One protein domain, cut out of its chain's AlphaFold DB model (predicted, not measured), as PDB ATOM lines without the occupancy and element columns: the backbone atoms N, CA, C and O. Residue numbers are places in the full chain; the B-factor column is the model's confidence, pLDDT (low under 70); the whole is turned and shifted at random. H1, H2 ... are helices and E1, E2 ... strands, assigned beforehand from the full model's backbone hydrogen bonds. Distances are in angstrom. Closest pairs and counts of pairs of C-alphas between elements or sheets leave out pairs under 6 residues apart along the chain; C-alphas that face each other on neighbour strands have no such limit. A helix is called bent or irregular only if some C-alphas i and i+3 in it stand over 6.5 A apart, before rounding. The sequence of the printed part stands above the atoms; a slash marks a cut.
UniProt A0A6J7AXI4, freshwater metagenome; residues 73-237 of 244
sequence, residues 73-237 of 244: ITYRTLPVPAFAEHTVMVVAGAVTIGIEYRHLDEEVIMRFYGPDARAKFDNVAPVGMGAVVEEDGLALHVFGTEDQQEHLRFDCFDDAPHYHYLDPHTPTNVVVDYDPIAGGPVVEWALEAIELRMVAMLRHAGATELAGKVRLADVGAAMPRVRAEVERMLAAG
ATOM      1  N   ILE A  73     107.754 143.521 145.362       90.94
ATOM      2  CA  ILE A  73     108.276 144.753 144.771       90.94
ATOM      3  C   ILE A  73     107.090 145.546 144.230       90.94
ATOM      4  O   ILE A  73     106.259 145.010 143.506       90.94
ATOM      5  N   THR A  74     107.007 146.828 144.575       92.12
ATOM      6  CA  THR A  74     105.970 147.718 144.043       92.12
ATOM      7  C   THR A  74     106.566 148.604 142.968       92.12
ATOM      8  O   THR A  74     107.438 149.417 143.263       92.12
ATOM      9  N   TYR A  75     106.025 148.527 141.758       91.44
ATOM     10  CA  TYR A  75     106.348 149.444 140.672       91.44
ATOM     11  C   TYR A  75     105.216 150.446 140.445       91.44
ATOM     12  O   TYR A  75     104.039 150.132 140.626       91.44
ATOM     13  N   ARG A  76     105.567 151.659 140.001       91.56
ATOM     14  CA  ARG A  76     104.624 152.739 139.625       91.56
ATOM     15  C   ARG A  76     104.338 152.791 138.120       91.56
ATOM     16  O   ARG A  76     104.072 153.850 137.556       91.56
ATOM     17  N   THR A  77     104.443 151.633 137.489       89.81
ATOM     18  CA  THR A  77     104.209 151.390 136.066       89.81
ATOM     19  C   THR A  77     103.419 150.088 135.978       89.81
ATOM     20  O   THR A  77     103.600 149.241 136.841       89.81
ATOM     21  N   LEU A  78     102.545 149.886 134.992       93.00
ATOM     22  CA  LEU A  78     101.923 148.570 134.752       93.00
ATOM     23  C   LEU A  78     102.880 147.663 133.956       93.00
ATOM     24  O   LEU A  78     103.672 148.207 133.181       93.00
ATOM     25  N   PRO A  79     102.827 146.325 134.113       93.31
ATOM     26  CA  PRO A  79     103.667 145.398 133.354       93.31
ATOM     27  C   PRO A  79     103.304 145.410 131.863       93.31
ATOM     28  O   PRO A  79     102.281 145.975 131.463       93.31
ATOM     29  N   VAL A  80     104.139 144.780 131.028       94.44
ATOM     30  CA  VAL A  80     103.846 144.630 129.596       94.44
ATOM     31  C   VAL A  80     102.474 143.954 129.478       94.44
ATOM     32  O   VAL A  80     102.256 142.933 130.136       94.44
ATOM     33  N   PRO A  81     101.520 144.496 128.705       95.38
ATOM     34  CA  PRO A  81     100.166 143.957 128.632       95.38
ATOM     35  C   PRO A  81     100.151 142.542 128.037       95.38
ATOM     36  O   PRO A  81     101.153 142.051 127.509       95.38
ATOM     37  N   ALA A  82      99.002 141.877 128.135       95.81
ATOM     38  CA  ALA A  82      98.713 140.660 127.379       95.81
ATOM     39  C   ALA A  82      98.822 140.919 125.865       95.81
ATOM     40  O   ALA A  82      98.323 141.945 125.384       95.81
ATOM     41  N   PHE A  83      99.444 140.013 125.104       95.00
ATOM     42  CA  PHE A  83      99.449 140.111 123.645       95.00
ATOM     43  C   PHE A  83      98.142 139.526 123.108       95.00
ATOM     44  O   PHE A  83      97.959 138.315 123.038       95.00
ATOM     45  N   ALA A  84      97.196 140.386 122.726       93.81
ATOM     46  CA  ALA A  84      95.825 139.996 122.380       93.81
ATOM     47  C   ALA A  84      95.708 139.003 121.202       93.81
ATOM     48  O   ALA A  84      94.657 138.384 120.995       93.81
ATOM     49  N   GLU A  85      96.741 138.887 120.375       94.44
ATOM     50  CA  GLU A  85      96.892 137.881 119.324       94.44
ATOM     51  C   GLU A  85      97.296 136.498 119.855       94.44
ATOM     52  O   GLU A  85      97.010 135.504 119.187       94.44
ATOM     53  N   HIS A  86      97.899 136.432 121.044       95.81
ATOM     54  CA  HIS A  86      98.399 135.223 121.700       95.81
ATOM     55  C   HIS A  86      97.602 134.802 122.937       95.81
ATOM     56  O   HIS A  86      97.729 133.670 123.404       95.81
ATOM     57  N   THR A  87      96.731 135.676 123.435       97.56
ATOM     58  CA  THR A  87      95.886 135.397 124.593       97.56
ATOM     59  C   THR A  87      94.531 134.826 124.179       97.56
ATOM     60  O   THR A  87      93.766 135.447 123.432       97.56
ATOM     61  N   VAL A  88      94.184 133.657 124.717       97.88
ATOM     62  CA  VAL A  88      92.816 133.131 124.657       97.88
ATOM     63  C   VAL A  88      92.023 133.652 125.848       97.88
ATOM     64  O   VAL A  88      92.440 133.499 126.991       97.88
ATOM     65  N   MET A  89      90.859 134.238 125.574       98.06
ATOM     66  CA  MET A  89      89.987 134.836 126.586       98.06
ATOM     67  C   MET A  89      88.814 133.906 126.916       98.06
ATOM     68  O   MET A  89      88.040 133.521 126.033       98.06
ATOM     69  N   VAL A  90      88.655 133.564 128.193       98.50
ATOM     70  CA  VAL A  90      87.562 132.738 128.720       98.50
ATOM     71  C   VAL A  90      86.735 133.561 129.705       98.50
ATOM     72  O   VAL A  90      87.182 133.875 130.806       98.50
ATOM     73  N   VAL A  91      85.510 133.912 129.312       98.69
ATOM     74  CA  VAL A  91      84.582 134.672 130.164       98.69
ATOM     75  C   VAL A  91      84.068 133.785 131.301       98.69
ATOM     76  O   VAL A  91      83.543 132.700 131.057       98.69
ATOM     77  N   ALA A  92      84.177 134.278 132.533       98.44
ATOM     78  CA  ALA A  92      83.817 133.605 133.779       98.44
ATOM     79  C   ALA A  92      82.896 134.502 134.637       98.44
ATOM     80  O   ALA A  92      83.125 134.751 135.823       98.44
ATOM     81  N   GLY A  93      81.849 135.041 134.005       98.44
ATOM     82  CA  GLY A  93      80.933 135.998 134.625       98.44
ATOM     83  C   GLY A  93      81.548 137.396 134.701       98.44
ATOM     84  O   GLY A  93      81.871 137.992 133.673       98.44
ATOM     85  N   ALA A  94      81.691 137.933 135.915       98.62
ATOM     86  CA  ALA A  94      82.215 139.285 136.133       98.62
ATOM     87  C   ALA A  94      83.703 139.441 135.778       98.62
ATOM     88  O   ALA A  94      84.154 140.564 135.573       98.62
ATOM     89  N   VAL A  95      84.442 138.333 135.691       98.81
ATOM     90  CA  VAL A  95      85.850 138.309 135.278       98.81
ATOM     91  C   VAL A  95      86.035 137.528 133.984       98.81
ATOM     92  O   VAL A  95      85.252 136.630 133.663       98.81
ATOM     93  N   THR A  96      87.091 137.858 133.252       98.88
ATOM     94  CA  THR A  96      87.562 137.110 132.085       98.88
ATOM     95  C   THR A  96      88.979 136.624 132.363       98.88
ATOM     96  O   THR A  96      89.841 137.418 132.734       98.88
ATOM     97  N   ILE A  97      89.209 135.320 132.204       98.81
ATOM     98  CA  ILE A  97      90.529 134.705 132.360       98.81
ATOM     99  C   ILE A  97      91.227 134.719 131.001       98.81
ATOM    100  O   ILE A  97      90.710 134.143 130.041       98.81
ATOM    101  N   GLY A  98      92.373 135.386 130.913       98.56
ATOM    102  CA  GLY A  98      93.267 135.309 129.761       98.56
ATOM    103  C   GLY A  98      94.307 134.214 129.970       98.56
ATOM    104  O   GLY A  98      94.898 134.134 131.044       98.56
ATOM    105  N   ILE A  99      94.529 133.379 128.959       98.50
ATOM    106  CA  ILE A  99      95.555 132.334 128.960       98.50
ATOM    107  C   ILE A  99      96.521 132.642 127.822       98.50
ATOM    108  O   ILE A  99      96.090 132.758 126.673       98.50
ATOM    109  N   GLU A 100      97.801 132.791 128.139       97.56
ATOM    110  CA  GLU A 100      98.849 133.172 127.195       97.56
ATOM    111  C   GLU A 100     100.115 132.352 127.472       97.56
ATOM    112  O   GLU A 100     100.498 132.185 128.623       97.56
ATOM    113  N   TYR A 101     100.789 131.849 126.436       97.06
ATOM    114  CA  TYR A 101     102.195 131.458 126.563       97.06
ATOM    115  C   TYR A 101     103.026 132.642 126.094       97.06
ATOM    116  O   TYR A 101     102.907 133.054 124.936       97.06
ATOM    117  N   ARG A 102     103.821 133.207 126.996       94.81
ATOM    118  CA  ARG A 102     104.609 134.410 126.759       94.81
ATOM    119  C   ARG A 102     106.059 134.038 126.513       94.81
ATOM    120  O   ARG A 102     106.596 133.157 127.171       94.81
ATOM    121  N   HIS A 103     106.632 134.763 125.566       93.06
ATOM    122  CA  HIS A 103     108.061 134.939 125.408       93.06
ATOM    123  C   HIS A 103     108.316 136.424 125.665       93.06
ATOM    124  O   HIS A 103     107.757 137.276 124.960       93.06
ATOM    125  N   LEU A 104     109.033 136.738 126.739       91.00
ATOM    126  CA  LEU A 104     109.317 138.098 127.172       91.00
ATOM    127  C   LEU A 104     110.830 138.309 127.175       91.00
ATOM    128  O   LEU A 104     111.521 137.855 128.081       91.00
ATOM    129  N   ASP A 105     111.315 139.040 126.179       90.50
ATOM    130  CA  ASP A 105     112.725 139.377 126.017       90.50
ATOM    131  C   ASP A 105     112.968 140.895 126.162       90.50
ATOM    132  O   ASP A 105     112.046 141.714 126.315       90.50
ATOM    133  N   GLU A 106     114.239 141.304 126.118       87.38
ATOM    134  CA  GLU A 106     114.601 142.724 126.144       87.38
ATOM    135  C   GLU A 106     114.018 143.505 124.956       87.38
ATOM    136  O   GLU A 106     113.672 144.676 125.120       87.38
ATOM    137  N   GLU A 107     113.877 142.893 123.776       88.06
ATOM    138  CA  GLU A 107     113.323 143.561 122.593       88.06
ATOM    139  C   GLU A 107     111.861 143.954 122.819       88.06
ATOM    140  O   GLU A 107     111.479 145.107 122.590       88.06
ATOM    141  N   VAL A 108     111.050 143.036 123.337       89.44
ATOM    142  CA  VAL A 108     109.654 143.256 123.712       89.44
ATOM    143  C   VAL A 108     109.550 144.342 124.781       89.44
ATOM    144  O   VAL A 108     108.735 145.265 124.653       89.44
ATOM    145  N   ILE A 109     110.395 144.281 125.813       87.00
ATOM    146  CA  ILE A 109     110.432 145.277 126.891       87.00
ATOM    147  C   ILE A 109     110.790 146.663 126.345       87.00
ATOM    148  O   ILE A 109     110.096 147.639 126.640       87.00
ATOM    149  N   MET A 110     111.832 146.769 125.518       87.00
ATOM    150  CA  MET A 110     112.253 148.027 124.893       87.00
ATOM    151  C   MET A 110     111.196 148.565 123.933       87.00
ATOM    152  O   MET A 110     110.927 149.765 123.925       87.00
ATOM    153  N   ARG A 111     110.554 147.697 123.149       88.56
ATOM    154  CA  ARG A 111     109.467 148.083 122.246       88.56
ATOM    155  C   ARG A 111     108.304 148.709 123.009       88.56
ATOM    156  O   ARG A 111     107.686 149.643 122.503       88.56
ATOM    157  N   PHE A 112     108.004 148.206 124.205       87.50
ATOM    158  CA  PHE A 112     106.884 148.696 125.002       87.50
ATOM    159  C   PHE A 112     107.242 149.923 125.854       87.50
ATOM    160  O   PHE A 112     106.479 150.889 125.913       87.50
ATOM    161  N   TYR A 113     108.405 149.923 126.504       87.62
ATOM    162  CA  TYR A 113     108.785 150.965 127.460       87.62
ATOM    163  C   TYR A 113     109.775 152.002 126.929       87.62
ATOM    164  O   TYR A 113     109.906 153.057 127.557       87.62
ATOM    165  N   GLY A 114     110.424 151.756 125.796       88.44
ATOM    166  CA  GLY A 114     111.516 152.572 125.271       88.44
ATOM    167  C   GLY A 114     112.886 152.207 125.869       88.44
ATOM    168  O   GLY A 114     112.992 151.255 126.643       88.44
ATOM    169  N   PRO A 115     113.944 152.968 125.531       84.62
ATOM    170  CA  PRO A 115     115.326 152.648 125.908       84.62
ATOM    171  C   PRO A 115     115.579 152.678 127.425       84.62
ATOM    172  O   PRO A 115     116.436 151.953 127.919       84.62
ATOM    173  N   ASP A 116     114.792 153.451 128.180       82.44
ATOM    174  CA  ASP A 116     114.934 153.597 129.636       82.44
ATOM    175  C   ASP A 116     114.043 152.623 130.427       82.44
ATOM    176  O   ASP A 116     113.636 152.912 131.555       82.44
ATOM    177  N   ALA A 117     113.692 151.471 129.841       81.56
ATOM    178  CA  ALA A 117     112.739 150.528 130.425       81.56
ATOM    179  C   ALA A 117     113.063 150.174 131.886       81.56
ATOM    180  O   ALA A 117     112.185 150.252 132.739       81.56
ATOM    181  N   ARG A 118     114.333 149.888 132.204       79.19
ATOM    182  CA  ARG A 118     114.771 149.525 133.567       79.19
ATOM    183  C   ARG A 118     114.522 150.622 134.600       79.19
ATOM    184  O   ARG A 118     114.142 150.324 135.731       79.19
ATOM    185  N   ALA A 119     114.669 151.888 134.210       79.94
ATOM    186  CA  ALA A 119     114.422 153.017 135.102       79.94
ATOM    187  C   ALA A 119     112.941 153.123 135.504       79.94
ATOM    188  O   ALA A 119     112.638 153.603 136.592       79.94
ATOM    189  N   LYS A 120     112.013 152.620 134.674       78.50
ATOM    190  CA  LYS A 120     110.574 152.564 135.000       78.50
ATOM    191  C   LYS A 120     110.218 151.520 136.063       78.50
ATOM    192  O   LYS A 120     109.098 151.542 136.577       78.50
ATOM    193  N   PHE A 121     111.167 150.640 136.374       80.62
ATOM    194  CA  PHE A 121     111.083 149.593 137.390       80.62
ATOM    195  C   PHE A 121     112.071 149.843 138.536       80.62
ATOM    196  O   PHE A 121     112.546 148.907 139.170       80.62
ATOM    197  N   ASP A 122     112.449 151.103 138.772       80.06
ATOM    198  CA  ASP A 122     113.377 151.509 139.834       80.06
ATOM    199  C   ASP A 122     114.727 150.752 139.819       80.06
ATOM    200  O   ASP A 122     115.448 150.721 140.815       80.06
ATOM    201  N   ASN A 123     115.097 150.154 138.676       80.62
ATOM    202  CA  ASN A 123     116.234 149.240 138.516       80.62
ATOM    203  C   ASN A 123     116.227 148.028 139.472       80.62
ATOM    204  O   ASN A 123     117.283 147.467 139.768       80.62
ATOM    205  N   VAL A 124     115.051 147.612 139.946       80.69
ATOM    206  CA  VAL A 124     114.863 146.412 140.770       80.69
ATOM    207  C   VAL A 124     114.114 145.373 139.944       80.69
ATOM    208  O   VAL A 124     113.074 145.686 139.375       80.69
ATOM    209  N   ALA A 125     114.618 144.141 139.897       79.69
ATOM    210  CA  ALA A 125     113.982 143.016 139.210       79.69
ATOM    211  C   ALA A 125     113.527 141.929 140.209       79.69
ATOM    212  O   ALA A 125     114.133 141.826 141.288       79.69
ATOM    213  N   PRO A 126     112.506 141.121 139.858       78.44
ATOM    214  CA  PRO A 126     112.083 139.953 140.633       78.44
ATOM    215  C   PRO A 126     113.217 138.956 140.888       78.44
ATOM    216  O   PRO A 126     114.228 138.918 140.177       78.44
ATOM    217  N   VAL A 127     113.069 138.125 141.920       78.12
ATOM    218  CA  VAL A 127     114.068 137.093 142.220       78.12
ATOM    219  C   VAL A 127     114.024 136.005 141.147       78.12
ATOM    220  O   VAL A 127     112.973 135.460 140.844       78.12
ATOM    221  N   GLY A 128     115.193 135.661 140.605       75.56
ATOM    222  CA  GLY A 128     115.328 134.674 139.526       75.56
ATOM    223  C   GLY A 128     115.462 135.313 138.145       75.56
ATOM    224  O   GLY A 128     116.074 134.705 137.273       75.56
ATOM    225  N   MET A 129     115.012 136.562 137.973       79.00
ATOM    226  CA  MET A 129     115.153 137.276 136.706       79.00
ATOM    227  C   MET A 129     116.627 137.627 136.446       79.00
ATOM    228  O   MET A 129     117.331 138.160 137.313       79.00
ATOM    229  N   GLY A 130     117.099 137.296 135.244       75.06
ATOM    230  CA  GLY A 130     118.467 137.545 134.802       75.06
ATOM    231  C   GLY A 130     118.789 139.027 134.591       75.06
ATOM    232  O   GLY A 130     117.921 139.895 134.562       75.06
ATOM    233  N   ALA A 131     120.080 139.327 134.411       73.38
ATOM    234  CA  ALA A 131     120.529 140.673 134.045       73.38
ATOM    235  C   ALA A 131     120.130 141.061 132.614       73.38
ATOM    236  O   ALA A 131     120.071 142.250 132.324       73.38
ATOM    237  N   VAL A 132     119.904 140.074 131.749       79.31
ATOM    238  CA  VAL A 132     119.238 140.183 130.448       79.31
ATOM    239  C   VAL A 132     117.916 139.449 130.620       79.31
ATOM    240  O   VAL A 132     117.921 138.336 131.152       79.31
ATOM    241  N   VAL A 133     116.807 140.089 130.251       82.19
ATOM    242  CA  VAL A 133     115.481 139.480 130.395       82.19
ATOM    243  C   VAL A 133     115.236 138.538 129.227       82.19
ATOM    244  O   VAL A 133     115.344 138.946 128.073       82.19
ATOM    245  N   GLU A 134     114.936 137.292 129.569       88.81
ATOM    246  CA  GLU A 134     114.588 136.199 128.670       88.81
ATOM    247  C   GLU A 134     113.708 135.248 129.482       88.81
ATOM    248  O   GLU A 134     114.210 134.479 130.303       88.81
ATOM    249  N   GLU A 135     112.393 135.394 129.357       89.31
ATOM    250  CA  GLU A 135     111.427 134.624 130.132       89.31
ATOM    251  C   GLU A 135     110.414 133.951 129.214       89.31
ATOM    252  O   GLU A 135     109.650 134.604 128.499       89.31
ATOM    253  N   ASP A 136     110.373 132.625 129.299       93.19
ATOM    254  CA  ASP A 136     109.354 131.798 128.677       93.19
ATOM    255  C   ASP A 136     108.431 131.206 129.743       93.19
ATOM    256  O   ASP A 136     108.860 130.765 130.817       93.19
ATOM    257  N   GLY A 137     107.140 131.158 129.427       95.62
ATOM    258  CA  GLY A 137     106.186 130.380 130.201       95.62
ATOM    259  C   GLY A 137     104.753 130.863 130.094       95.62
ATOM    260  O   GLY A 137     104.393 131.738 129.306       95.62
ATOM    261  N   LEU A 138     103.897 130.239 130.893       97.81
ATOM    262  CA  LEU A 138     102.471 130.524 130.893       97.81
ATOM    263  C   LEU A 138     102.181 131.783 131.718       97.81
ATOM    264  O   LEU A 138     102.619 131.889 132.858       97.81
ATOM    265  N   ALA A 139     101.370 132.687 131.189       98.31
ATOM    266  CA  ALA A 139     100.753 133.764 131.940       98.31
ATOM    267  C   ALA A 139      99.238 133.554 132.023       98.31
ATOM    268  O   ALA A 139      98.557 133.296 131.022       98.31
ATOM    269  N   LEU A 140      98.709 133.657 133.241       98.75
ATOM    270  CA  LEU A 140      97.272 133.673 133.500       98.75
ATOM    271  C   LEU A 140      96.863 135.069 133.948       98.75
ATOM    272  O   LEU A 140      97.318 135.564 134.977       98.75
ATOM    273  N   HIS A 141      95.971 135.682 133.186       98.75
ATOM    274  CA  HIS A 141      95.494 137.040 133.393       98.75
ATOM    275  C   HIS A 141      94.077 137.018 133.961       98.75
ATOM    276  O   HIS A 141      93.246 136.221 133.524       98.75
ATOM    277  N   VAL A 142      93.765 137.925 134.885       98.75
ATOM    278  CA  VAL A 142      92.404 138.127 135.393       98.75
ATOM    279  C   VAL A 142      91.971 139.553 135.099       98.75
ATOM    280  O   VAL A 142      92.428 140.505 135.739       98.75
ATOM    281  N   PHE A 143      91.049 139.679 134.148       98.81
ATOM    282  CA  PHE A 143      90.454 140.947 133.745       98.81
ATOM    283  C   PHE A 143      89.061 141.121 134.344       98.81
ATOM    284  O   PHE A 143      88.326 140.141 134.507       98.81
ATOM    285  N   GLY A 144      88.648 142.362 134.594       98.56
ATOM    286  CA  GLY A 144      87.227 142.678 134.702       98.56
ATOM    287  C   GLY A 144      86.549 142.503 133.340       98.56
ATOM    288  O   GLY A 144      87.027 142.996 132.322       98.56
ATOM    289  N   THR A 145      85.431 141.778 133.275       98.50
ATOM    290  CA  THR A 145      84.726 141.556 131.995       98.50
ATOM    291  C   THR A 145      84.135 142.855 131.440       98.50
ATOM    292  O   THR A 145      84.036 143.024 130.228       98.50
ATOM    293  N   GLU A 146      83.721 143.772 132.313       97.50
ATOM    294  CA  GLU A 146      83.053 145.019 131.930       97.50
ATOM    295  C   GLU A 146      84.045 146.093 131.463       97.50
ATOM    296  O   GLU A 146      83.832 146.716 130.426       97.50
ATOM    297  N   ASP A 147      85.132 146.290 132.209       95.31
ATOM    298  CA  ASP A 147      86.132 147.333 131.956       95.31
ATOM    299  C   ASP A 147      87.330 146.848 131.125       95.31
ATOM    300  O   ASP A 147      88.067 147.677 130.597       95.31
ATOM    301  N   GLN A 148      87.503 145.528 130.976       96.88
ATOM    302  CA  GLN A 148      88.644 144.881 130.317       96.88
ATOM    303  C   GLN A 148      89.998 145.229 130.957       96.88
ATOM    304  O   GLN A 148      91.046 145.030 130.341       96.88
ATOM    305  N   GLN A 149      89.992 145.713 132.201       97.56
ATOM    306  CA  GLN A 149      91.208 146.072 132.918       97.56
ATOM    307  C   GLN A 149      91.756 144.863 133.675       97.56
ATOM    308  O   GLN A 149      91.005 144.068 134.244       97.56
ATOM    309  N   GLU A 150      93.077 144.712 133.676       98.44
ATOM    310  CA  GLU A 150      93.756 143.615 134.363       98.44
ATOM    311  C   GLU A 150      93.972 143.940 135.843       98.44
ATOM    312  O   GLU A 150      94.448 145.024 136.182       98.44
ATOM    313  N   HIS A 151      93.650 142.987 136.718       98.38
ATOM    314  CA  HIS A 151      93.750 143.158 138.171       98.38
ATOM    315  C   HIS A 151      94.668 142.146 138.846       98.38
ATOM    316  O   HIS A 151      95.277 142.462 139.868       98.38
ATOM    317  N   LEU A 152      94.765 140.935 138.296       98.69
ATOM    318  CA  LEU A 152      95.701 139.909 138.748       98.69
ATOM    319  C   LEU A 152      96.402 139.311 137.538       98.69
ATOM    320  O   LEU A 152      95.776 139.122 136.494       98.69
ATOM    321  N   ARG A 153      97.665 138.940 137.722       98.62
ATOM    322  CA  ARG A 153      98.419 138.147 136.754       98.62
ATOM    323  C   ARG A 153      99.255 137.102 137.469       98.62
ATOM    324  O   ARG A 153      99.804 137.384 138.530       98.62
ATOM    325  N   PHE A 154      99.368 135.921 136.886       98.56
ATOM    326  CA  PHE A 154     100.242 134.852 137.348       98.56
ATOM    327  C   PHE A 154     101.220 134.517 136.232       98.56
ATOM    328  O   PHE A 154     100.829 133.877 135.259       98.56
ATOM    329  N   ASP A 155     102.464 134.947 136.389       97.69
ATOM    330  CA  ASP A 155     103.540 134.682 135.445       97.69
ATOM    331  C   ASP A 155     104.260 133.409 135.897       97.69
ATOM    332  O   ASP A 155     105.118 133.394 136.781       97.69
ATOM    333  N   CYS A 156     103.822 132.290 135.326       97.19
ATOM    334  CA  CYS A 156     104.308 130.941 135.588       97.19
ATOM    335  C   CYS A 156     105.537 130.641 134.718       97.19
ATOM    336  O   CYS A 156     105.534 129.676 133.951       97.19
ATOM    337  N   PHE A 157     106.545 131.510 134.792       94.62
ATOM    338  CA  PHE A 157     107.779 131.388 134.019       94.62
ATOM    339  C   PHE A 157     108.718 130.330 134.592       94.62
ATOM    340  O   PHE A 157     108.666 130.016 135.786       94.62
ATOM    341  N   ASP A 158     109.579 129.795 133.727       87.62
ATOM    342  CA  ASP A 158     110.519 128.727 134.076       87.62
ATOM    343  C   ASP A 158     111.537 129.170 135.145       87.62
ATOM    344  O   ASP A 158     111.814 128.420 136.085       87.62
ATOM    345  N   ASP A 159     112.073 130.389 135.017       86.94
ATOM    346  CA  ASP A 159     113.204 130.856 135.830       86.94
ATOM    347  C   ASP A 159     112.791 131.748 137.012       86.94
ATOM    348  O   ASP A 159     113.356 131.639 138.105       86.94
ATOM    349  N   ALA A 160     111.793 132.613 136.818       90.38
ATOM    350  CA  ALA A 160     111.352 133.584 137.817       90.38
ATOM    351  C   ALA A 160     109.822 133.585 137.960       90.38
ATOM    352  O   ALA A 160     109.169 134.563 137.601       90.38
ATOM    353  N   PRO A 161     109.202 132.504 138.461       94.81
ATOM    354  CA  PRO A 161     107.760 132.475 138.655       94.81
ATOM    355  C   PRO A 161     107.329 133.530 139.681       94.81
ATOM    356  O   PRO A 161     107.893 133.631 140.774       94.81
ATOM    357  N   HIS A 162     106.301 134.305 139.350       96.31
ATOM    358  CA  HIS A 162     105.787 135.369 140.209       96.31
ATOM    359  C   HIS A 162     104.320 135.681 139.899       96.31
ATOM    360  O   HIS A 162     103.721 135.162 138.957       96.31
ATOM    361  N   TYR A 163     103.698 136.520 140.720       97.88
ATOM    362  CA  TYR A 163     102.343 136.998 140.466       97.88
ATOM    363  C   TYR A 163     102.191 138.476 140.808       97.88
ATOM    364  O   TYR A 163     102.939 139.032 141.609       97.88
ATOM    365  N   HIS A 164     101.197 139.107 140.194       98.06
ATOM    366  CA  HIS A 164     100.973 140.544 140.234       98.06
ATOM    367  C   HIS A 164      99.631 140.870 140.874       98.06
ATOM    368  O   HIS A 164      98.606 140.269 140.535       98.06
ATOM    369  N   TYR A 165      99.624 141.893 141.722       98.19
ATOM    370  CA  TYR A 165      98.429 142.678 142.018       98.19
ATOM    371  C   TYR A 165      98.507 143.992 141.250       98.19
ATOM    372  O   TYR A 165      99.454 144.753 141.451       98.19
ATOM    373  N   LEU A 166      97.532 144.253 140.382       97.62
ATOM    374  CA  LEU A 166      97.513 145.437 139.529       97.62
ATOM    375  C   LEU A 166      96.404 146.399 139.960       97.62
ATOM    376  O   LEU A 166      95.243 146.003 140.092       97.62
ATOM    377  N   ASP A 167      96.757 147.675 140.106       95.50
ATOM    378  CA  ASP A 167      95.796 148.775 140.150       95.50
ATOM    379  C   ASP A 167      95.901 149.568 138.834       95.50
ATOM    380  O   ASP A 167      96.845 150.339 138.632       95.50
ATOM    381  N   PRO A 168      94.949 149.384 137.905       92.06
ATOM    382  CA  PRO A 168      94.951 150.100 136.638       92.06
ATOM    383  C   PRO A 168      94.471 151.557 136.760       92.06
ATOM    384  O   PRO A 168      94.718 152.350 135.854       92.06
ATOM    385  N   HIS A 169      93.796 151.930 137.855       90.75
ATOM    386  CA  HIS A 169      93.332 153.302 138.100       90.75
ATOM    387  C   HIS A 169      94.461 154.172 138.651       90.75
ATOM    388  O   HIS A 169      94.597 155.336 138.275       90.75
ATOM    389  N   THR A 170      95.294 153.581 139.509       90.94
ATOM    390  CA  THR A 170      96.564 154.152 139.961       90.94
ATOM    391  C   THR A 170      97.690 153.242 139.473       90.94
ATOM    392  O   THR A 170      98.039 152.342 140.230       90.94
ATOM    393  N   PRO A 171      98.257 153.463 138.264       89.25
ATOM    394  CA  PRO A 171      99.151 152.540 137.550       89.25
ATOM    395  C   PRO A 171     100.279 151.965 138.407       89.25
ATOM    396  O   PRO A 171     101.404 152.459 138.423       89.25
ATOM    397  N   THR A 172      99.965 150.911 139.144       92.81
ATOM    398  CA  THR A 172     100.860 150.274 140.096       92.81
ATOM    399  C   THR A 172     100.709 148.783 139.944       92.81
ATOM    400  O   THR A 172      99.608 148.268 139.737       92.81
ATOM    401  N   ASN A 173     101.835 148.088 140.015       93.75
ATOM    402  CA  ASN A 173     101.830 146.643 140.081       93.75
ATOM    403  C   ASN A 173     102.742 146.196 141.220       93.75
ATOM    404  O   ASN A 173     103.858 146.696 141.374       93.75
ATOM    405  N   VAL A 174     102.208 145.318 142.060       95.88
ATOM    406  CA  VAL A 174     102.944 144.671 143.141       95.88
ATOM    407  C   VAL A 174     103.298 143.276 142.663       95.88
ATOM    408  O   VAL A 174     102.413 142.424 142.576       95.88
ATOM    409  N   VAL A 175     104.574 143.063 142.361       95.62
ATOM    410  CA  VAL A 175     105.123 141.758 141.990       95.62
ATOM    411  C   VAL A 175     105.480 141.005 143.249       95.62
ATOM    412  O   VAL A 175     106.187 141.541 144.097       95.62
ATOM    413  N   VAL A 176     105.002 139.775 143.376       95.81
ATOM    414  CA  VAL A 176     105.319 138.884 144.487       95.81
ATOM    415  C   VAL A 176     106.006 137.645 143.939       95.81
ATOM    416  O   VAL A 176     105.419 136.918 143.135       95.81
ATOM    417  N   ASP A 177     107.234 137.402 144.395       94.12
ATOM    418  CA  ASP A 177     107.999 136.222 143.998       94.12
ATOM    419  C   ASP A 177     107.287 134.945 144.468       94.12
ATOM    420  O   ASP A 177     106.772 134.872 145.594       94.12
ATOM    421  N   TYR A 178     107.294 133.910 143.631       93.88
ATOM    422  CA  TYR A 178     106.762 132.602 143.984       93.88
ATOM    423  C   TYR A 178     107.890 131.633 144.354       93.88
ATOM    424  O   TYR A 178     108.887 131.512 143.647       93.88
ATOM    425  N   ASP A 179     107.729 130.915 145.468       92.00
ATOM    426  CA  ASP A 179     108.655 129.858 145.885       92.00
ATOM    427  C   ASP A 179     108.119 128.490 145.431       92.00
ATOM    428  O   ASP A 179     107.249 127.930 146.109       92.00
ATOM    429  N   PRO A 180     108.627 127.911 144.326       89.50
ATOM    430  CA  PRO A 180     108.155 126.617 143.842       89.50
ATOM    431  C   PRO A 180     108.577 125.448 144.741       89.50
ATOM    432  O   PRO A 180     107.975 124.377 144.676       89.50
ATOM    433  N   ILE A 181     109.582 125.623 145.608       90.00
ATOM    434  CA  ILE A 181     110.005 124.581 146.551       90.00
ATOM    435  C   ILE A 181     108.970 124.426 147.665       90.00
ATOM    436  O   ILE A 181     108.636 123.305 148.046       90.00
ATOM    437  N   ALA A 182     108.460 125.542 148.184       92.56
ATOM    438  CA  ALA A 182     107.441 125.537 149.229       92.56
ATOM    439  C   ALA A 182     106.015 125.406 148.672       92.56
ATOM    440  O   ALA A 182     105.164 124.772 149.296       92.56
ATOM    441  N   GLY A 183     105.747 126.031 147.523       90.00
ATOM    442  CA  GLY A 183     104.417 126.144 146.927       90.00
ATOM    443  C   GLY A 183     104.048 125.022 145.956       90.00
ATOM    444  O   GLY A 183     102.860 124.834 145.694       90.00
ATOM    445  N   GLY A 184     105.029 124.264 145.457       95.00
ATOM    446  CA  GLY A 184     104.829 123.264 144.410       95.00
ATOM    447  C   GLY A 184     104.821 123.866 142.996       95.00
ATOM    448  O   GLY A 184     105.325 124.968 142.782       95.00
ATOM    449  N   PRO A 185     104.293 123.135 141.993       95.69
ATOM    450  CA  PRO A 185     104.223 123.618 140.616       95.69
ATOM    451  C   PRO A 185     103.372 124.890 140.495       95.69
ATOM    452  O   PRO A 185     102.181 124.884 140.812       95.69
ATOM    453  N   VAL A 186     103.975 125.971 139.989       97.12
ATOM    454  CA  VAL A 186     103.350 127.305 139.950       97.12
ATOM    455  C   VAL A 186     102.054 127.341 139.132       97.12
ATOM    456  O   VAL A 186     101.100 127.994 139.548       97.12
ATOM    457  N   VAL A 187     101.971 126.595 138.024       98.19
ATOM    458  CA  VAL A 187     100.764 126.550 137.177       98.19
ATOM    459  C   VAL A 187      99.574 125.982 137.950       98.19
ATOM    460  O   VAL A 187      98.501 126.583 137.962       98.19
ATOM    461  N   GLU A 188      99.763 124.858 138.645       97.69
ATOM    462  CA  GLU A 188      98.696 124.239 139.438       97.69
ATOM    463  C   GLU A 188      98.272 125.144 140.594       97.69
ATOM    464  O   GLU A 188      97.078 125.337 140.836       97.69
ATOM    465  N   TRP A 189      99.246 125.778 141.251       98.19
ATOM    466  CA  TRP A 189      98.977 126.753 142.300       98.19
ATOM    467  C   TRP A 189      98.194 127.968 141.790       98.19
ATOM    468  O   TRP A 189      97.301 128.453 142.490       98.19
ATOM    469  N   ALA A 190      98.503 128.467 140.591       98.62
ATOM    470  CA  ALA A 190      97.819 129.603 139.983       98.62
ATOM    471  C   ALA A 190      96.374 129.250 139.598       98.62
ATOM    472  O   ALA A 190      95.452 130.011 139.893       98.62
ATOM    473  N   LEU A 191      96.146 128.064 139.023       98.69
ATOM    474  CA  LEU A 191      94.801 127.560 138.724       98.69
ATOM    475  C   LEU A 191      93.959 127.408 140.001       98.69
ATOM    476  O   LEU A 191      92.808 127.846 140.043       98.69
ATOM    477  N   GLU A 192      94.545 126.864 141.071       98.12
ATOM    478  CA  GLU A 192      93.897 126.785 142.384       98.12
ATOM    479  C   GLU A 192      93.651 128.181 142.987       98.12
ATOM    480  O   GLU A 192      92.606 128.434 143.593       98.12
ATOM    481  N   ALA A 193      94.586 129.124 142.815       98.25
ATOM    482  CA  ALA A 193      94.411 130.510 143.248       98.25
ATOM    483  C   ALA A 193      93.186 131.145 142.582       98.25
ATOM    484  O   ALA A 193      92.376 131.770 143.271       98.25
ATOM    485  N   ILE A 194      93.025 130.946 141.273       98.56
ATOM    486  CA  ILE A 194      91.884 131.449 140.504       98.56
ATOM    487  C   ILE A 194      90.567 130.853 141.028       98.56
ATOM    488  O   ILE A 194      89.601 131.584 141.252       98.56
ATOM    489  N   GLU A 195      90.534 129.547 141.291       96.88
ATOM    490  CA  GLU A 195      89.333 128.850 141.768       96.88
ATOM    491  C   GLU A 195      88.940 129.226 143.202       96.88
ATOM    492  O   GLU A 195      87.759 129.430 143.492       96.88
ATOM    493  N   LEU A 196      89.917 129.310 144.108       96.19
ATOM    494  CA  LEU A 196      89.654 129.322 145.550       96.19
ATOM    495  C   LEU A 196      89.937 130.668 146.222       96.19
ATOM    496  O   LEU A 196      89.361 130.971 147.268       96.19
ATOM    497  N   ARG A 197      90.843 131.477 145.661       97.50
ATOM    498  CA  ARG A 197      91.403 132.667 146.329       97.50
ATOM    499  C   ARG A 197      91.225 133.965 145.546       97.50
ATOM    500  O   ARG A 197      91.385 135.032 146.138       97.50
ATOM    501  N   MET A 198      90.822 133.906 144.276       98.06
ATOM    502  CA  MET A 198      90.723 135.068 143.385       98.06
ATOM    503  C   MET A 198      89.923 136.222 143.981       98.06
ATOM    504  O   MET A 198      90.358 137.363 143.922       98.06
ATOM    505  N   VAL A 199      88.787 135.949 144.627       98.50
ATOM    506  CA  VAL A 199      87.962 137.004 145.244       98.50
ATOM    507  C   VAL A 199      88.718 137.745 146.351       98.50
ATOM    508  O   VAL A 199      88.629 138.968 146.453       98.50
ATOM    509  N   ALA A 200      89.473 137.027 147.186       98.44
ATOM    510  CA  ALA A 200      90.287 137.648 148.229       98.44
ATOM    511  C   ALA A 200      91.466 138.427 147.625       98.44
ATOM    512  O   ALA A 200      91.754 139.539 148.065       98.44
ATOM    513  N   MET A 201      92.093 137.878 146.584       98.38
ATOM    514  CA  MET A 201      93.189 138.521 145.857       98.38
ATOM    515  C   MET A 201      92.745 139.807 145.148       98.38
ATOM    516  O   MET A 201      93.424 140.820 145.259       98.38
ATOM    517  N   LEU A 202      91.573 139.818 144.507       98.56
ATOM    518  CA  LEU A 202      90.996 141.017 143.889       98.56
ATOM    519  C   LEU A 202      90.745 142.122 144.922       98.56
ATOM    520  O   LEU A 202      91.058 143.281 144.676       98.56
ATOM    521  N   ARG A 203      90.230 141.774 146.109       98.31
ATOM    522  CA  ARG A 203      90.081 142.748 147.206       98.31
ATOM    523  C   ARG A 203      91.430 143.298 147.657       98.31
ATOM    524  O   ARG A 203      91.535 144.495 147.899       98.31
ATOM    525  N   HIS A 204      92.443 142.440 147.755       96.75
ATOM    526  CA  HIS A 204      93.799 142.858 148.103       96.75
ATOM    527  C   HIS A 204      94.400 143.809 147.058       96.75
ATOM    528  O   HIS A 204      95.018 144.797 147.436       96.75
ATOM    529  N   ALA A 205      94.134 143.575 145.770       96.25
ATOM    530  CA  ALA A 205      94.512 144.467 144.671       96.25
ATOM    531  C   ALA A 205      93.746 145.807 144.652       96.25
ATOM    532  O   ALA A 205      93.963 146.622 143.766       96.25
ATOM    533  N   GLY A 206      92.797 146.029 145.570       96.12
ATOM    534  CA  GLY A 206      91.928 147.208 145.564       96.12
ATOM    535  C   GLY A 206      90.701 147.090 144.650       96.12
ATOM    536  O   GLY A 206      89.803 147.927 144.734       96.12
ATOM    537  N   ALA A 207      90.568 146.012 143.869       97.19
ATOM    538  CA  ALA A 207      89.437 145.732 142.977       97.19
ATOM    539  C   ALA A 207      88.194 145.208 143.734       97.19
ATOM    540  O   ALA A 207      87.596 144.184 143.394       97.19
ATOM    541  N   THR A 208      87.801 145.902 144.806       97.75
ATOM    542  CA  THR A 208      86.750 145.455 145.736       97.75
ATOM    543  C   THR A 208      85.373 145.379 145.076       97.75
ATOM    544  O   THR A 208      84.622 144.438 145.344       97.75
ATOM    545  N   GLU A 209      85.041 146.328 144.199       97.88
ATOM    546  CA  GLU A 209      83.764 146.329 143.476       97.88
ATOM    547  C   GLU A 209      83.650 145.129 142.534       97.88
ATOM    548  O   GLU A 209      82.658 144.399 142.577       97.88
ATOM    549  N   LEU A 210      84.696 144.869 141.743       98.50
ATOM    550  CA  LEU A 210      84.777 143.692 140.881       98.50
ATOM    551  C   LEU A 210      84.668 142.404 141.703       98.50
ATOM    552  O   LEU A 210      83.849 141.543 141.388       98.50
ATOM    553  N   ALA A 211      85.415 142.301 142.806       98.50
ATOM    554  CA  ALA A 211      85.367 141.146 143.701       98.50
ATOM    555  C   ALA A 211      83.954 140.871 144.250       98.50
ATOM    556  O   ALA A 211      83.594 139.716 144.466       98.50
ATOM    557  N   GLY A 212      83.146 141.915 144.471       98.56
ATOM    558  CA  GLY A 212      81.746 141.791 144.887       98.56
ATOM    559  C   GLY A 212      80.812 141.242 143.802       98.56
ATOM    560  O   GLY A 212      79.776 140.668 144.132       98.56
ATOM    561  N   LYS A 213      81.179 141.383 142.523       98.56
ATOM    562  CA  LYS A 213      80.414 140.883 141.369       98.56
ATOM    563  C   LYS A 213      80.762 139.430 140.999       98.56
ATOM    564  O   LYS A 213      79.992 138.789 140.283       98.56
ATOM    565  N   VAL A 214      81.900 138.893 141.455       98.62
ATOM    566  CA  VAL A 214      82.350 137.532 141.102       98.62
ATOM    567  C   VAL A 214      81.448 136.465 141.723       98.62
ATOM    568  O   VAL A 214      81.261 136.413 142.939       98.62
ATOM    569  N   ARG A 215      80.953 135.541 140.891       98.19
ATOM    570  CA  ARG A 215      80.269 134.321 141.338       98.19
ATOM    571  C   ARG A 215      81.173 133.118 141.097       98.19
ATOM    572  O   ARG A 215      81.472 132.793 139.953       98.19
ATOM    573  N   LEU A 216      81.552 132.412 142.164       95.19
ATOM    574  CA  LEU A 216      82.446 131.246 142.064       95.19
ATOM    575  C   LEU A 216      81.876 130.115 141.190       95.19
ATOM    576  O   LEU A 216      82.641 129.354 140.613       95.19
ATOM    577  N   ALA A 217      80.550 130.026 141.041       97.50
ATOM    578  CA  ALA A 217      79.922 129.073 140.127       97.50
ATOM    579  C   ALA A 217      80.254 129.357 138.649       97.50
ATOM    580  O   ALA A 217      80.496 128.416 137.897       97.50
ATOM    581  N   ASP A 218      80.311 130.632 138.239       98.38
ATOM    582  CA  ASP A 218      80.684 131.002 136.866       98.38
ATOM    583  C   ASP A 218      82.170 130.718 136.617       98.38
ATOM    584  O   ASP A 218      82.537 130.209 135.560       98.38
ATOM    585  N   VAL A 219      83.013 130.992 137.621       98.25
ATOM    586  CA  VAL A 219      84.445 130.660 137.591       98.25
ATOM    587  C   VAL A 219      84.621 129.155 137.432       98.25
ATOM    588  O   VAL A 219      85.213 128.718 136.452       98.25
ATOM    589  N   GLY A 220      84.021 128.351 138.313       98.06
ATOM    590  CA  GLY A 220      84.094 126.891 138.244       98.06
ATOM    591  C   GLY A 220      83.576 126.312 136.923       98.06
ATOM    592  O   GLY A 220      84.144 125.346 136.422       98.06
ATOM    593  N   ALA A 221      82.553 126.919 136.310       98.44
ATOM    594  CA  ALA A 221      82.061 126.510 134.992       98.44
ATOM    595  C   ALA A 221      83.047 126.825 133.848       98.44
ATOM    596  O   ALA A 221      83.085 126.093 132.858       98.44
ATOM    597  N   ALA A 222      83.851 127.883 133.973       98.56
ATOM    598  CA  ALA A 222      84.880 128.254 133.003       98.56
ATOM    599  C   ALA A 222      86.174 127.430 133.139       98.56
ATOM    600  O   ALA A 222      86.862 127.208 132.139       98.56
ATOM    601  N   MET A 223      86.503 126.943 134.339       98.62
ATOM    602  CA  MET A 223      87.788 126.286 134.611       98.62
ATOM    603  C   MET A 223      88.116 125.060 133.752       98.62
ATOM    604  O   MET A 223      89.278 124.942 133.365       98.62
ATOM    605  N   PRO A 224      87.171 124.177 133.367       98.69
ATOM    606  CA  PRO A 224      87.476 123.094 132.435       98.69
ATOM    607  C   PRO A 224      88.050 123.600 131.107       98.69
ATOM    608  O   PRO A 224      88.994 123.017 130.579       98.69
ATOM    609  N   ARG A 225      87.526 124.721 130.591       98.38
ATOM    610  CA  ARG A 225      88.071 125.356 129.389       98.38
ATOM    611  C   ARG A 225      89.434 125.974 129.676       98.38
ATOM    612  O   ARG A 225      90.352 125.719 128.914       98.38
ATOM    613  N   VAL A 226      89.584 126.728 130.768       98.69
ATOM    614  CA  VAL A 226      90.878 127.324 131.157       98.69
ATOM    615  C   VAL A 226      91.973 126.255 131.222       98.69
ATOM    616  O   VAL A 226      93.009 126.411 130.587       98.69
ATOM    617  N   ARG A 227      91.724 125.134 131.907       98.69
ATOM    618  CA  ARG A 227      92.681 124.024 132.039       98.69
ATOM    619  C   ARG A 227      93.044 123.407 130.686       98.69
ATOM    620  O   ARG A 227      94.223 123.227 130.412       98.69
ATOM    621  N   ALA A 228      92.067 123.182 129.805       98.31
ATOM    622  CA  ALA A 228      92.331 122.668 128.459       98.31
ATOM    623  C   ALA A 228      93.203 123.621 127.613       98.31
ATOM    624  O   ALA A 228      94.074 123.179 126.863       98.31
ATOM    625  N   GLU A 229      92.990 124.934 127.735       98.12
ATOM    626  CA  GLU A 229      93.811 125.947 127.065       98.12
ATOM    627  C   GLU A 229      95.245 125.962 127.613       98.12
ATOM    628  O   GLU A 229      96.197 126.000 126.832       98.12
ATOM    629  N   VAL A 230      95.394 125.867 128.938       98.38
ATOM    630  CA  VAL A 230      96.692 125.760 129.615       98.38
ATOM    631  C   VAL A 230      97.454 124.525 129.151       98.38
ATOM    632  O   VAL A 230      98.580 124.653 128.680       98.38
ATOM    633  N   GLU A 231      96.836 123.345 129.206       98.00
ATOM    634  CA  GLU A 231      97.448 122.092 128.752       98.00
ATOM    635  C   GLU A 231      97.911 122.190 127.295       98.00
ATOM    636  O   GLU A 231      99.032 121.799 126.967       98.00
ATOM    637  N   ARG A 232      97.083 122.771 126.416       96.88
ATOM    638  CA  ARG A 232      97.442 122.965 125.007       96.88
ATOM    639  C   ARG A 232      98.654 123.881 124.845       96.88
ATOM    640  O   ARG A 232      99.525 123.591 124.026       96.88
ATOM    641  N   MET A 233      98.698 124.997 125.569       96.81
ATOM    642  CA  MET A 233      99.791 125.967 125.466       96.81
ATOM    643  C   MET A 233     101.096 125.427 126.052       96.81
ATOM    644  O   MET A 233     102.144 125.576 125.429       96.81
ATOM    645  N   LEU A 234     101.028 124.718 127.179       96.12
ATOM    646  CA  LEU A 234     102.183 124.032 127.758       96.12
ATOM    647  C   LEU A 234     102.724 122.948 126.822       96.12
ATOM    648  O   LEU A 234     103.931 122.862 126.620       96.12
ATOM    649  N   ALA A 235     101.846 122.165 126.186       96.56
ATOM    650  CA  ALA A 235     102.258 121.166 125.202       96.56
ATOM    651  C   ALA A 235     102.918 121.788 123.958       96.56
ATOM    652  O   ALA A 235     103.755 121.150 123.321       96.56
ATOM    653  N   ALA A 236     102.541 123.018 123.596       95.94
ATOM    654  CA  ALA A 236     103.163 123.743 122.494       95.94
ATOM    655  C   ALA A 236     104.524 124.353 122.866       95.94
ATOM    656  O   ALA A 236     105.383 124.442 121.988       95.94
ATOM    657  N   GLY A 237     104.700 124.784 124.121       94.69
ATOM    658  CA  GLY A 237     105.945 125.366 124.635       94.69
ATOM    659  C   GLY A 237     106.375 126.650 123.920       94.69
ATOM    660  O   GLY A 237     107.566 126.896 123.776       94.69
TER     661      GLY A 237
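This is residues 73 to 237 of the 244 residues of a protein of freshwater metagenome (UniProt A0A6J7AXI4). A strongly twisted antiparallel sheet of seven strands has helices H4 and H6 packed on one face, with H5 at H4's later end. The long link of residues 76 to 87 joins the two edge strands past the other face, and H1 and H2 make a small corner beyond the end of E3. The printed part has 165 residues with six named helices and seven named strands, in chain order E1 E2 E3 H1 H2 E4 E5 E6 E7 H3 H4 H5 H6; the sheet order is E1 E7 E6 E5 E4 E3 E2, and the class is mixed, helices and strands. It is compact, with a radius of gyration of the C-alphas of 15.1 A and spans of 44 by 36 by 34 A.

E4 (residues 134 to 144), E5 (150 to 157), E6 (162 to 167) and E7 (172 to 177) form a meander, each strand the antiparallel neighbour of the one before, by three hairpins; N 154 and O 140 are 2.8 A apart, N 164 and O 153 2.8 A, N 176 and O 163 2.8 A. Edge strand E1 (73 to 75) is antiparallel to E7, with N 73 and O 175 at 2.8 A. E3 (95 to 105) is antiparallel to E4, with N 102 and O 137 at 2.8 A, and forms a hairpin with edge strand E2 (88 to 92), with N 90 and O 97 at 2.8 A. E3 bends by 62 degrees at residue 101 and E4 by 71 degrees at residue 137. H6 (216 to 236) is on the sheet at a height of 8.4 A, over E3 and E2, along the strands at 18 degrees to E3 on the local plane; its closest C-alphas to E2 are Val 219 and Ala 92, 4.9 A. H4 (186 to 204), on the same face at a height of 9.3 A, lies over E5 and E4, slantwise at 37 degrees to E4 on the local plane; the closest C-alphas of H4 and E5 are those of Val 186 and Cys 156, 5.8 A. With residues 191 to 195 alone H4 touches H6, closest at the C-alphas of Glu 195 and Gly 220, 6.6 A, opposite ways at a tilt of 38 degrees, only just steep. With residues 199 to 203 alone it touches H5 (208 to 213), closest at the C-alphas of Val 199 and Ala 211, 5.1 A, about perpendicular, but only just, at 71 degrees; H5 only grazes the sheet. H1 (106 to 113) and H2 (117 to 121) only just touch, only at the corner, with 3 pairs of C-alphas within 8 A, the closest Met 110 and Ala 117, 6.1 A; each is only just not on the sheet, with 4 pairs within 10 A. H3 (180 to 183) is close to but not clearly touching H4, the C-alphas of Pro 180 and Val 186 being 6.2 A apart. H1 and H5 have every O i to N i+4 pair within hydrogen-bond range, H4 has 12 of 15, H6 15 of 17, and H2 0 of 1 but 2 of 2 O i to N i+3 pairs; H3 is too short for an O i to N i+4 pair.

E1 begins at C-alpha 73 (108.276, 144.753, 144.771), and H6 ends at C-alpha 236 (103.163, 123.743, 122.494). From first to last C-alpha E3 measures 28.4 A, E4 28.8 A, E5 18.6 A, H4 20.0 A and H6 29.5 A. H4 is irregular, C-alphas 196 and 199 being 7.9 A apart, and H6 only just so, with C-alphas 221 and 224 6.9 A apart.

The two C-alphas farthest apart are those of Pro 115 and Ala 217, 44.8 A. The printed part has no cut. The links E1 to E2 and H2 to E4, 12 residues each, are long, and the others are tight. The mean pLDDT of the printed part is 93.8, and no printed residue is under 70.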